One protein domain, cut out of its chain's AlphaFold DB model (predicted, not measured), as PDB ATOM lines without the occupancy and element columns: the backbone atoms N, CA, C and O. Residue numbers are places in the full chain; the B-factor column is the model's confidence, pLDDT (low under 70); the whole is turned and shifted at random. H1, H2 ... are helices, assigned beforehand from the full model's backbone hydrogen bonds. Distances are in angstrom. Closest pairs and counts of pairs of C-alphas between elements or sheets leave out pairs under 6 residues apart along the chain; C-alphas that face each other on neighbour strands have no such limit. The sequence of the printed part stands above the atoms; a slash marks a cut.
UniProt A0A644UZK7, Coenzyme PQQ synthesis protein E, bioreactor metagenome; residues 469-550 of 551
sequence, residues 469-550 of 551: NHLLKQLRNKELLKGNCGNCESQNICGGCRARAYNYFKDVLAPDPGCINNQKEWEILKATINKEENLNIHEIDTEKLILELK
ATOM      1  N   ASN A 469      34.724 -93.437  -6.974       97.56
ATOM      2  CA  ASN A 469      34.545 -94.198  -5.741       97.56
ATOM      3  C   ASN A 469      33.092 -94.697  -5.581       97.56
ATOM      4  O   ASN A 469      32.119 -93.949  -5.717       97.56
ATOM      5  N   HIS A 470      32.961 -95.995  -5.300       96.81
ATOM      6  CA  HIS A 470      31.682 -96.699  -5.244       96.81
ATOM      7  C   HIS A 470      30.780 -96.204  -4.104       96.81
ATOM      8  O   HIS A 470      29.589 -95.985  -4.323       96.81
ATOM      9  N   LEU A 471      31.347 -95.958  -2.920       97.50
ATOM     10  CA  LEU A 471      30.616 -95.458  -1.761       97.50
ATOM     11  C   LEU A 471      30.130 -94.027  -2.001       97.50
ATOM     12  O   LEU A 471      28.978 -93.705  -1.721       97.50
ATOM     13  N   LEU A 472      30.962 -93.177  -2.610       97.31
ATOM     14  CA  LEU A 472      30.539 -91.830  -3.002       97.31
ATOM     15  C   LEU A 472      29.370 -91.869  -3.994       97.31
ATOM     16  O   LEU A 472      28.414 -91.109  -3.847       97.31
ATOM     17  N   LYS A 473      29.402 -92.774  -4.979       95.69
ATOM     18  CA  LYS A 473      28.282 -92.974  -5.917       95.69
ATOM     19  C   LYS A 473      27.000 -93.407  -5.200       95.69
ATOM     20  O   LYS A 473      25.934 -92.909  -5.555       95.69
ATOM     21  N   GLN A 474      27.096 -94.269  -4.187       95.25
ATOM     22  CA  GLN A 474      25.949 -94.655  -3.356       95.25
ATOM     23  C   GLN A 474      25.397 -93.465  -2.561       95.25
ATOM     24  O   GLN A 474      24.208 -93.180  -2.647       95.25
ATOM     25  N   LEU A 475      26.254 -92.721  -1.856       95.06
ATOM     26  CA  LEU A 475      25.853 -91.566  -1.038       95.06
ATOM     27  C   LEU A 475      25.207 -90.438  -1.858       95.06
ATOM     28  O   LEU A 475      24.358 -89.703  -1.356       95.06
ATOM     29  N   ARG A 476      25.601 -90.296  -3.127       93.12
ATOM     30  CA  ARG A 476      25.051 -89.295  -4.052       93.12
ATOM     31  C   ARG A 476      23.729 -89.721  -4.686       93.12
ATOM     32  O   ARG A 476      23.058 -88.868  -5.262       93.12
ATOM     33  N   ASN A 477      23.353 -90.998  -4.599       92.44
ATOM     34  CA  ASN A 477      22.122 -91.507  -5.188       92.44
ATOM     35  C   ASN A 477      21.029 -91.690  -4.126       92.44
ATOM     36  O   ASN A 477      20.971 -92.702  -3.429       92.44
ATOM     37  N   LYS A 478      20.126 -90.708  -4.047       90.31
ATOM     38  CA  LYS A 478      19.017 -90.710  -3.084       90.31
ATOM     39  C   LYS A 478      17.960 -91.784  -3.372       90.31
ATOM     40  O   LYS A 478      17.273 -92.190  -2.444       90.31
ATOM     41  N   GLU A 479      17.884 -92.305  -4.597       91.38
ATOM     42  CA  GLU A 479      16.945 -93.376  -4.972       91.38
ATOM     43  C   GLU A 479      17.299 -94.728  -4.328       91.38
ATOM     44  O   GLU A 479      16.469 -95.629  -4.280       91.38
ATOM     45  N   LEU A 480      18.532 -94.883  -3.828       94.44
ATOM     46  CA  LEU A 480      18.988 -96.104  -3.157       94.44
ATOM     47  C   LEU A 480      18.627 -96.153  -1.666       94.44
ATOM     48  O   LEU A 480      18.901 -97.161  -1.012       94.44
ATOM     49  N   LEU A 481      18.078 -95.071  -1.106       95.00
ATOM     50  CA  LEU A 481      17.731 -95.004   0.312       95.00
ATOM     51  C   LEU A 481      16.632 -96.020   0.653       95.00
ATOM     52  O   LEU A 481      15.678 -96.202  -0.098       95.00
ATOM     53  N   LYS A 482      16.760 -96.664   1.815       93.62
ATOM     54  CA  LYS A 482      15.836 -97.687   2.323       93.62
ATOM     55  C   LYS A 482      14.851 -97.104   3.342       93.62
ATOM     56  O   LYS A 482      14.985 -95.956   3.782       93.62
ATOM     57  N   GLY A 483      13.866 -97.912   3.737       90.56
ATOM     58  CA  GLY A 483      12.878 -97.562   4.759       90.56
ATOM     59  C   GLY A 483      12.132 -96.255   4.466       90.56
ATOM     60  O   GLY A 483      11.830 -95.927   3.313       90.56
ATOM     61  N   ASN A 484      11.856 -95.476   5.513       91.69
ATOM     62  CA  ASN A 484      11.118 -94.218   5.379       91.69
ATOM     63  C   ASN A 484      11.877 -93.163   4.564       91.69
ATOM     64  O   ASN A 484      11.257 -92.413   3.816       91.69
ATOM     65  N   CYS A 485      13.214 -93.122   4.625       92.06
ATOM     66  CA  CYS A 485      14.003 -92.192   3.807       92.06
ATOM     67  C   CYS A 485      13.884 -92.481   2.298       92.06
ATOM     68  O   CYS A 485      13.988 -91.554   1.495       92.06
ATOM     69  N   GLY A 486      13.652 -93.743   1.915       90.56
ATOM     70  CA  GLY A 486      13.440 -94.170   0.529       90.56
ATOM     71  C   GLY A 486      12.106 -93.730  -0.079       90.56
ATOM     72  O   GLY A 486      12.029 -93.509  -1.283       90.56
ATOM     73  N   ASN A 487      11.075 -93.565   0.754       88.81
ATOM     74  CA  ASN A 487       9.696 -93.296   0.321       88.81
ATOM     75  C   ASN A 487       9.184 -91.896   0.716       88.81
ATOM     76  O   ASN A 487       8.017 -91.579   0.499       88.81
ATOM     77  N   CYS A 488      10.026 -91.066   1.335       88.50
ATOM     78  CA  CYS A 488       9.646 -89.755   1.861       88.50
ATOM     79  C   CYS A 488       9.570 -88.687   0.761       88.50
ATOM     80  O   CYS A 488      10.470 -88.578  -0.071       88.50
ATOM     81  N   GLU A 489       8.553 -87.825   0.815       86.25
ATOM     82  CA  GLU A 489       8.403 -86.696  -0.115       86.25
ATOM     83  C   GLU A 489       9.588 -85.716  -0.038       86.25
ATOM     84  O   GLU A 489      10.110 -85.286  -1.067       86.25
ATOM     85  N   SER A 490      10.112 -85.455   1.164       86.50
ATOM     86  CA  SER A 490      11.275 -84.581   1.388       86.50
ATOM     87  C   SER A 490      12.627 -85.282   1.154       86.50
ATOM     88  O   SER A 490      13.678 -84.763   1.542       86.50
ATOM     89  N   GLN A 491      12.659 -86.461   0.513       87.38
ATOM     90  CA  GLN A 491      13.890 -87.221   0.237       87.38
ATOM     91  C   GLN A 491      14.972 -86.347  -0.419       87.38
ATOM     92  O   GLN A 491      16.142 -86.377  -0.025       87.38
ATOM     93  N   ASN A 492      14.584 -85.512  -1.383       82.75
ATOM     94  CA  ASN A 492      15.525 -84.706  -2.150       82.75
ATOM     95  C   ASN A 492      16.079 -83.482  -1.415       82.75
ATOM     96  O   ASN A 492      17.177 -83.052  -1.757       82.75
ATOM     97  N   ILE A 493      15.415 -82.987  -0.371       83.12
ATOM     98  CA  ILE A 493      15.911 -81.865   0.448       83.12
ATOM     99  C   ILE A 493      16.510 -82.315   1.787       83.12
ATOM    100  O   ILE A 493      17.294 -81.582   2.374       83.12
ATOM    101  N   CYS A 494      16.194 -83.528   2.253       89.69
ATOM    102  CA  CYS A 494      16.657 -84.078   3.529       89.69
ATOM    103  C   CYS A 494      17.431 -85.388   3.317       89.69
ATOM    104  O   CYS A 494      18.663 -85.411   3.379       89.69
ATOM    105  N   GLY A 495      16.721 -86.490   3.059       89.94
ATOM    106  CA  GLY A 495      17.308 -87.822   2.877       89.94
ATOM    107  C   GLY A 495      17.986 -88.414   4.121       89.94
ATOM    108  O   GLY A 495      18.545 -89.499   4.022       89.94
ATOM    109  N   GLY A 496      17.944 -87.752   5.285       93.81
ATOM    110  CA  GLY A 496      18.531 -88.200   6.558       93.81
ATOM    111  C   GLY A 496      20.069 -88.213   6.603       93.81
ATOM    112  O   GLY A 496      20.753 -88.200   5.576       93.81
ATOM    113  N   CYS A 497      20.639 -88.250   7.808       95.44
ATOM    114  CA  CYS A 497      22.081 -88.295   8.030       95.44
ATOM    115  C   CYS A 497      22.657 -89.683   7.718       95.44
ATOM    116  O   CYS A 497      22.366 -90.668   8.399       95.44
ATOM    117  N   ARG A 498      23.535 -89.750   6.711       95.62
ATOM    118  CA  ARG A 498      24.140 -91.014   6.257       95.62
ATOM    119  C   ARG A 498      25.171 -91.562   7.244       95.62
ATOM    120  O   ARG A 498      25.259 -92.771   7.419       95.62
ATOM    121  N   ALA A 499      25.896 -90.679   7.935       95.69
ATOM    122  CA  ALA A 499      26.796 -91.088   9.010       95.69
ATOM    123  C   ALA A 499      26.013 -91.694  10.179       95.69
ATOM    124  O   ALA A 499      26.399 -92.734  10.698       95.69
ATOM    125  N   ARG A 500      24.878 -91.100  10.564       94.12
ATOM    126  CA  ARG A 500      24.035 -91.634  11.639       94.12
ATOM    127  C   ARG A 500      23.471 -93.004  11.277       94.12
ATOM    128  O   ARG A 500      23.627 -93.935  12.056       94.12
ATOM    129  N   ALA A 501      22.914 -93.139  10.072       94.38
ATOM    130  CA  ALA A 501      22.453 -94.422   9.546       94.38
ATOM    131  C   ALA A 501      23.553 -95.499   9.632       94.38
ATOM    132  O   ALA A 501      23.321 -96.575  10.176       94.38
ATOM    133  N   TYR A 502      24.780 -95.180   9.207       94.81
ATOM    134  CA  TYR A 502      25.894 -96.123   9.292       94.81
ATOM    135  C   TYR A 502      26.317 -96.451  10.730       94.81
ATOM    136  O   TYR A 502      26.536 -97.614  11.049       94.81
ATOM    137  N   ASN A 503      26.421 -95.460  11.619       92.75
ATOM    138  CA  ASN A 503      26.869 -95.703  12.993       92.75
ATOM    139  C   ASN A 503      25.899 -96.615  13.771       92.75
ATOM    140  O   ASN A 503      26.364 -97.418  14.577       92.75
ATOM    141  N   TYR A 504      24.589 -96.534  13.498       88.44
ATOM    142  CA  TYR A 504      23.577 -97.397  14.121       88.44
ATOM    143  C   TYR A 504      23.380 -98.743  13.416       88.44
ATOM    144  O   TYR A 504      23.104 -99.739  14.077       88.44
ATOM    145  N   PHE A 505      23.489 -98.784  12.086       89.44
ATOM    146  CA  PHE A 505      23.041 -99.939  11.301       89.44
ATOM    147  C   PHE A 505      24.121-100.585  10.433       89.44
ATOM    148  O   PHE A 505      23.845-101.576   9.764       89.44
ATOM    149  N   LYS A 506      25.329-100.013  10.388       92.12
ATOM    150  CA  LYS A 506      26.409-100.386   9.456       92.12
ATOM    151  C   LYS A 506      25.980-100.370   7.983       92.12
ATOM    152  O   LYS A 506      26.566-101.036   7.136       92.12
ATOM    153  N   ASP A 507      24.977 -99.550   7.664       93.25
ATOM    154  CA  ASP A 507      24.433 -99.378   6.320       93.25
ATOM    155  C   ASP A 507      24.185 -97.890   6.038       93.25
ATOM    156  O   ASP A 507      23.348 -97.240   6.664       93.25
ATOM    157  N   VAL A 508      24.903 -97.339   5.057       95.31
ATOM    158  CA  VAL A 508      24.758 -95.933   4.642       95.31
ATOM    159  C   VAL A 508      23.413 -95.637   3.975       95.31
ATOM    160  O   VAL A 508      23.025 -94.472   3.874       95.31
ATOM    161  N   LEU A 509      22.694 -96.664   3.518       95.19
ATOM    162  CA  LEU A 509      21.390 -96.550   2.868       95.19
ATOM    163  C   LEU A 509      20.224 -96.705   3.851       95.19
ATOM    164  O   LEU A 509      19.084 -96.432   3.474       95.19
ATOM    165  N   ALA A 510      20.487 -97.105   5.098       94.00
ATOM    166  CA  ALA A 510      19.464 -97.263   6.125       94.00
ATOM    167  C   ALA A 510      18.757 -95.929   6.459       94.00
ATOM    168  O   ALA A 510      19.306 -94.841   6.220       94.00
ATOM    169  N   PRO A 511      17.525 -95.972   6.992       92.62
ATOM    170  CA  PRO A 511      16.842 -94.771   7.459       92.62
ATOM    171  C   PRO A 511      17.632 -94.074   8.580       92.62
ATOM    172  O   PRO A 511      18.363 -94.710   9.329       92.62
ATOM    173  N   ASP A 512      17.502 -92.751   8.700       94.31
ATOM    174  CA  ASP A 512      18.101 -92.016   9.825       94.31
ATOM    175  C   ASP A 512      17.233 -92.191  11.085       94.31
ATOM    176  O   ASP A 512      16.115 -91.662  11.110       94.31
ATOM    177  N   PRO A 513      17.717 -92.867  12.143       91.75
ATOM    178  CA  PRO A 513      16.903 -93.163  13.320       91.75
ATOM    179  C   PRO A 513      16.533 -91.916  14.133       91.75
ATOM    180  O   PRO A 513      15.646 -91.981  14.972       91.75
ATOM    181  N   GLY A 514      17.175 -90.768  13.883       91.69
ATOM    182  CA  GLY A 514      16.839 -89.503  14.534       91.69
ATOM    183  C   GLY A 514      15.645 -88.763  13.917       91.69
ATOM    184  O   GLY A 514      15.286 -87.695  14.408       91.69
ATOM    185  N   CYS A 515      15.055 -89.269  12.829       93.31
ATOM    186  CA  CYS A 515      13.914 -88.645  12.147       93.31
ATOM    187  C   CYS A 515      12.577 -89.012  12.804       93.31
ATOM    188  O   CYS A 515      12.381 -90.166  13.178       93.31
ATOM    189  N   ILE A 516      11.633 -88.062  12.878       91.44
ATOM    190  CA  ILE A 516      10.296 -88.273  13.462       91.44
ATOM    191  C   ILE A 516       9.522 -89.425  12.805       91.44
ATOM    192  O   ILE A 516       8.812 -90.167  13.478       91.44
ATOM    193  N   ASN A 517       9.739 -89.653  11.507       90.19
ATOM    194  CA  ASN A 517       9.134 -90.767  10.776       90.19
ATOM    195  C   ASN A 517       9.686 -92.140  11.199       90.19
ATOM    196  O   ASN A 517       9.080 -93.151  10.876       90.19
ATOM    197  N   ASN A 518      10.814 -92.180  11.915       90.25
ATOM    198  CA  ASN A 518      11.465 -93.394  12.410       90.25
ATOM    199  C   ASN A 518      11.341 -93.537  13.944       90.25
ATOM    200  O   ASN A 518      12.205 -94.118  14.601       90.25
ATOM    201  N   GLN A 519      10.290 -92.959  14.544       87.94
ATOM    202  CA  GLN A 519      10.083 -92.952  15.998       87.94
ATOM    203  C   GLN A 519      10.004 -94.367  16.595       87.94
ATOM    204  O   GLN A 519      10.535 -94.618  17.675       87.94
ATOM    205  N   LYS A 520       9.371 -95.308  15.892       83.69
ATOM    206  CA  LYS A 520       9.258 -96.695  16.353       83.69
ATOM    207  C   LYS A 520      10.619 -97.389  16.361       83.69
ATOM    208  O   LYS A 520      10.955 -98.101  17.306       83.69
ATOM    209  N   GLU A 521      11.405 -97.174  15.313       85.12
ATOM    210  CA  GLU A 521      12.757 -97.700  15.173       85.12
ATOM    211  C   GLU A 521      13.666 -97.148  16.276       85.12
ATOM    212  O   GLU A 521      14.439 -97.892  16.879       85.12
ATOM    213  N   TRP A 522      13.512 -95.862  16.595       88.06
ATOM    214  CA  TRP A 522      14.190 -95.215  17.713       88.06
ATOM    215  C   TRP A 522      13.852 -95.839  19.073       88.06
ATOM    216  O   TRP A 522      14.744 -96.070  19.889       88.06
ATOM    217  N   GLU A 523      12.579 -96.133  19.338       87.12
ATOM    218  CA  GLU A 523      12.151 -96.742  20.604       87.12
ATOM    219  C   GLU A 523      12.742 -98.144  20.796       87.12
ATOM    220  O   GLU A 523      13.201 -98.477  21.891       87.12
ATOM    221  N   ILE A 524      12.795 -98.941  19.724       83.62
ATOM    222  CA  ILE A 524      13.449-100.256  19.725       83.62
ATOM    223  C   ILE A 524      14.953-100.098  19.983       83.62
ATOM    224  O   ILE A 524      15.491-100.757  20.874       83.62
ATOM    225  N   LEU A 525      15.616 -99.176  19.275       84.12
ATOM    226  CA  LEU A 525      17.032 -98.850  19.470       84.12
ATOM    227  C   LEU A 525      17.346 -98.473  20.922       84.12
ATOM    228  O   LEU A 525      18.216 -99.087  21.540       84.12
ATOM    229  N   LYS A 526      16.623 -97.504  21.500       83.69
ATOM    230  CA  LYS A 526      16.829 -97.068  22.893       83.69
ATOM    231  C   LYS A 526      16.565 -98.203  23.881       83.69
ATOM    232  O   LYS A 526      17.299 -98.329  24.857       83.69
ATOM    233  N   ALA A 527      15.559 -99.046  23.642       83.00
ATOM    234  CA  ALA A 527      15.292-100.199  24.499       83.00
ATOM    235  C   ALA A 527      16.432-101.229  24.468       83.00
ATOM    236  O   ALA A 527      16.718-101.834  25.501       83.00
ATOM    237  N   THR A 528      17.080-101.427  23.319       78.75
ATOM    238  CA  THR A 528      18.257-102.299  23.184       78.75
ATOM    239  C   THR A 528      19.473-101.694  23.884       78.75
ATOM    240  O   THR A 528      20.040-102.342  24.758       78.75
ATOM    241  N   ILE A 529      19.791-100.425  23.605       78.25
ATOM    242  CA  ILE A 529      20.918 -99.699  24.221       78.25
ATOM    243  C   ILE A 529      20.802 -99.685  25.753       78.25
ATOM    244  O   ILE A 529      21.774 -99.933  26.456       78.25
ATOM    245  N   ASN A 530      19.603 -99.444  26.292       77.88
ATOM    246  CA  ASN A 530      19.397 -99.370  27.742       77.88
ATOM    247  C   ASN A 530      19.449-100.735  28.448       77.88
ATOM    248  O   ASN A 530      19.689-100.779  29.652       77.88
ATOM    249  N   LYS A 531      19.182-101.845  27.747       73.69
ATOM    250  CA  LYS A 531      19.276-103.196  28.336       73.69
ATOM    251  C   LYS A 531      20.721-103.647  28.512       73.69
ATOM    252  O   LYS A 531      21.000-104.447  29.401       73.69
ATOM    253  N   GLU A 532      21.610-103.156  27.662       67.06
ATOM    254  CA  GLU A 532      23.013-103.548  27.600       67.06
ATOM    255  C   GLU A 532      23.871-102.416  28.188       67.06
ATOM    256  O   GLU A 532      24.631-101.771  27.479       67.06
ATOM    257  N   GLU A 533      23.694-102.119  29.488       57.09
ATOM    258  CA  GLU A 533      24.365-101.007  30.191       57.09
ATOM    259  C   GLU A 533      25.844-100.835  29.776       57.09
ATOM    260  O   GLU A 533      26.664-101.731  29.979       57.09
ATOM    261  N   ASN A 534      26.195 -99.644  29.274       56.31
ATOM    262  CA  ASN A 534      27.533 -99.266  28.785       56.31
ATOM    263  C   ASN A 534      28.017 -99.977  27.509       56.31
ATOM    264  O   ASN A 534      29.224-100.032  27.271       56.31
ATOM    265  N   LEU A 535      27.118-100.506  26.681       65.12
ATOM    266  CA  LEU A 535      27.502-101.074  25.395       65.12
ATOM    267  C   LEU A 535      27.858 -99.974  24.386       65.12
ATOM    268  O   LEU A 535      27.107 -99.015  24.178       65.12
ATOM    269  N   ASN A 536      29.005-100.136  23.730       75.12
ATOM    270  CA  ASN A 536      29.355 -99.329  22.574       75.12
ATOM    271  C   ASN A 536      28.356 -99.627  21.443       75.12
ATOM    272  O   ASN A 536      28.126-100.789  21.116       75.12
ATOM    273  N   ILE A 537      27.776 -98.599  20.811       78.38
ATOM    274  CA  ILE A 537      26.769 -98.807  19.750       78.38
ATOM    275  C   ILE A 537      27.282 -99.694  18.599       78.38
ATOM    276  O   ILE A 537      26.506-100.402  17.965       78.38
ATOM    277  N   HIS A 538      28.590 -99.684  18.336       78.62
ATOM    278  CA  HIS A 538      29.207-100.490  17.283       78.62
ATOM    279  C   HIS A 538      29.389-101.967  17.656       78.62
ATOM    280  O   HIS A 538      29.780-102.750  16.794       78.62
ATOM    281  N   GLU A 539      29.101-102.351  18.901       76.31
ATOM    282  CA  GLU A 539      29.118-103.739  19.382       76.31
ATOM    283  C   GLU A 539      27.730-104.402  19.328       76.31
ATOM    284  O   GLU A 539      27.622-105.605  19.567       76.31
ATOM    285  N   ILE A 540      26.673-103.650  18.989       73.06
ATOM    286  CA  ILE A 540      25.322-104.200  18.817       73.06
ATOM    287  C   ILE A 540      25.297-105.157  17.623       73.06
ATOM    288  O   ILE A 540      25.826-104.855  16.552       73.06
ATOM    289  N   ASP A 541      24.601-106.285  17.786       75.38
ATOM    290  CA  ASP A 541      24.234-107.176  16.683       75.38
ATOM    291  C   ASP A 541      23.275-106.453  15.719       75.38
ATOM    292  O   ASP A 541      22.051-106.418  15.904       75.38
ATOM    293  N   THR A 542      23.854-105.830  14.693       74.75
ATOM    294  CA  THR A 542      23.116-105.055  13.698       74.75
ATOM    295  C   THR A 542      22.223-105.926  12.826       74.75
ATOM    296  O   THR A 542      21.167-105.453  12.422       74.75
ATOM    297  N   GLU A 543      22.562-107.195  12.575       72.44
ATOM    298  CA  GLU A 543      21.698-108.098  11.804       72.44
ATOM    299  C   GLU A 543      20.395-108.370  12.554       72.44
ATOM    300  O   GLU A 543      19.305-108.259  11.985       72.44
ATOM    301  N   LYS A 544      20.494-108.658  13.855       72.75
ATOM    302  CA  LYS A 544      19.325-108.831  14.718       72.75
ATOM    303  C   LYS A 544      18.489-107.555  14.788       72.75
ATOM    304  O   LYS A 544      17.267-107.620  14.652       72.75
ATOM    305  N   LEU A 545      19.137-106.406  14.959       72.00
ATOM    306  CA  LEU A 545      18.464-105.114  15.002       72.00
ATOM    307  C   LEU A 545      17.733-104.821  13.679       72.00
ATOM    308  O   LEU A 545      16.554-104.484  13.693       72.00
ATOM    309  N   ILE A 546      18.374-105.026  12.527       71.56
ATOM    310  CA  ILE A 546      17.753-104.852  11.203       71.56
ATOM    311  C   ILE A 546      16.546-105.787  11.032       71.56
ATOM    312  O   ILE A 546      15.492-105.353  10.565       71.56
ATOM    313  N   LEU A 547      16.661-107.054  11.446       70.62
ATOM    314  CA  LEU A 547      15.557-108.021  11.398       70.62
ATOM    315  C   LEU A 547      14.362-107.593  12.262       70.62
ATOM    316  O   LEU A 547      13.211-107.800  11.864       70.62
ATOM    317  N   GLU A 548      14.616-106.997  13.429       70.06
ATOM    318  CA  GLU A 548      13.575-106.447  14.304       70.06
ATOM    319  C   GLU A 548      12.903-105.208  13.688       70.06
ATOM    320  O   GLU A 548      11.685-105.042  13.818       70.06
ATOM    321  N   LEU A 549      13.669-104.381  12.968       67.75
ATOM    322  CA  LEU A 549      13.209-103.120  12.377       67.75
ATOM    323  C   LEU A 549      12.544-103.274  10.995       67.75
ATOM    324  O   LEU A 549      11.743-102.424  10.620       67.75
ATOM    325  N   LYS A 550      12.796-104.375  10.270       66.44
ATOM    326  CA  LYS A 550      12.127-104.757   9.004       66.44
ATOM    327  C   LYS A 550      12.111-103.670   7.908       66.44
ATOM    328  O   LYS A 550      11.065-103.465   7.285       66.44
TER     329      LYS A 550
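What this domain is: This is residues 469 to 550 of the 551 residues of the protein "Coenzyme PQQ synthesis protein E" of bioreactor metagenome (UniProt A0A644UZK7). Six helices joined by loops meet at few places: the longest, H5, runs along one half, the short H1, H2 and H3 lie toward the other end, and H4 sits near the middle. H6 meets H4 in a corner. The printed part has 82 residues, with named helices H1 to H6 in chain order and no named strand: all helix. It is compact, with a radius of gyration of the C-alphas of 12.9 A, and spans 37 by 28 by 18 A.

How they stand to each other: H5, residues 516 to 531, has a kink of 34 degrees near residue 523. Its residues 521 to 525 alone only just touch H6, residues 542 to 549, with 3 pairs of C-alphas within 8 A, the closest Glu 521 and Leu 549 at 6.1 A. H6 touches H4, residues 498 to 505, about perpendicular at 85 degrees; the closest C-alphas, Phe 505 and Thr 542, are 5.7 A apart. Close but not clearly touching are H2, residues 483 to 487, and H5, closest C-alphas Asn 484 and Asn 517 at 6.7 A; H2 and H3, residues 489 to 492, Cys 485 and Gln 491 at 6.1 A; and H1, residues 470 to 476, and H4, Leu 475 and Arg 498 at 7.5 A. Every O i to N i+4 pair is within hydrogen-bond range in H1, H4 and H6, 10 of 12 in H5 and 0 of 1 in H2, which has 2 of 2 O i to N i+3 pairs; H3 is too short for an i+4 pair.

Where its parts are: H5 measures 22.9 A from C-alpha 516 at (10.296, -88.273, 13.462) to C-alpha 531 at (19.276, -103.196, 28.336). H1 begins at C-alpha 470, (31.682, -96.699, -5.244).

The domain as a whole: The farthest C-alphas, Asn 469 and Lys 531, are 38.4 A apart. The printed part has no cut and no long link. Residues 532 to 535 and 549 to 550 have pLDDT under 70.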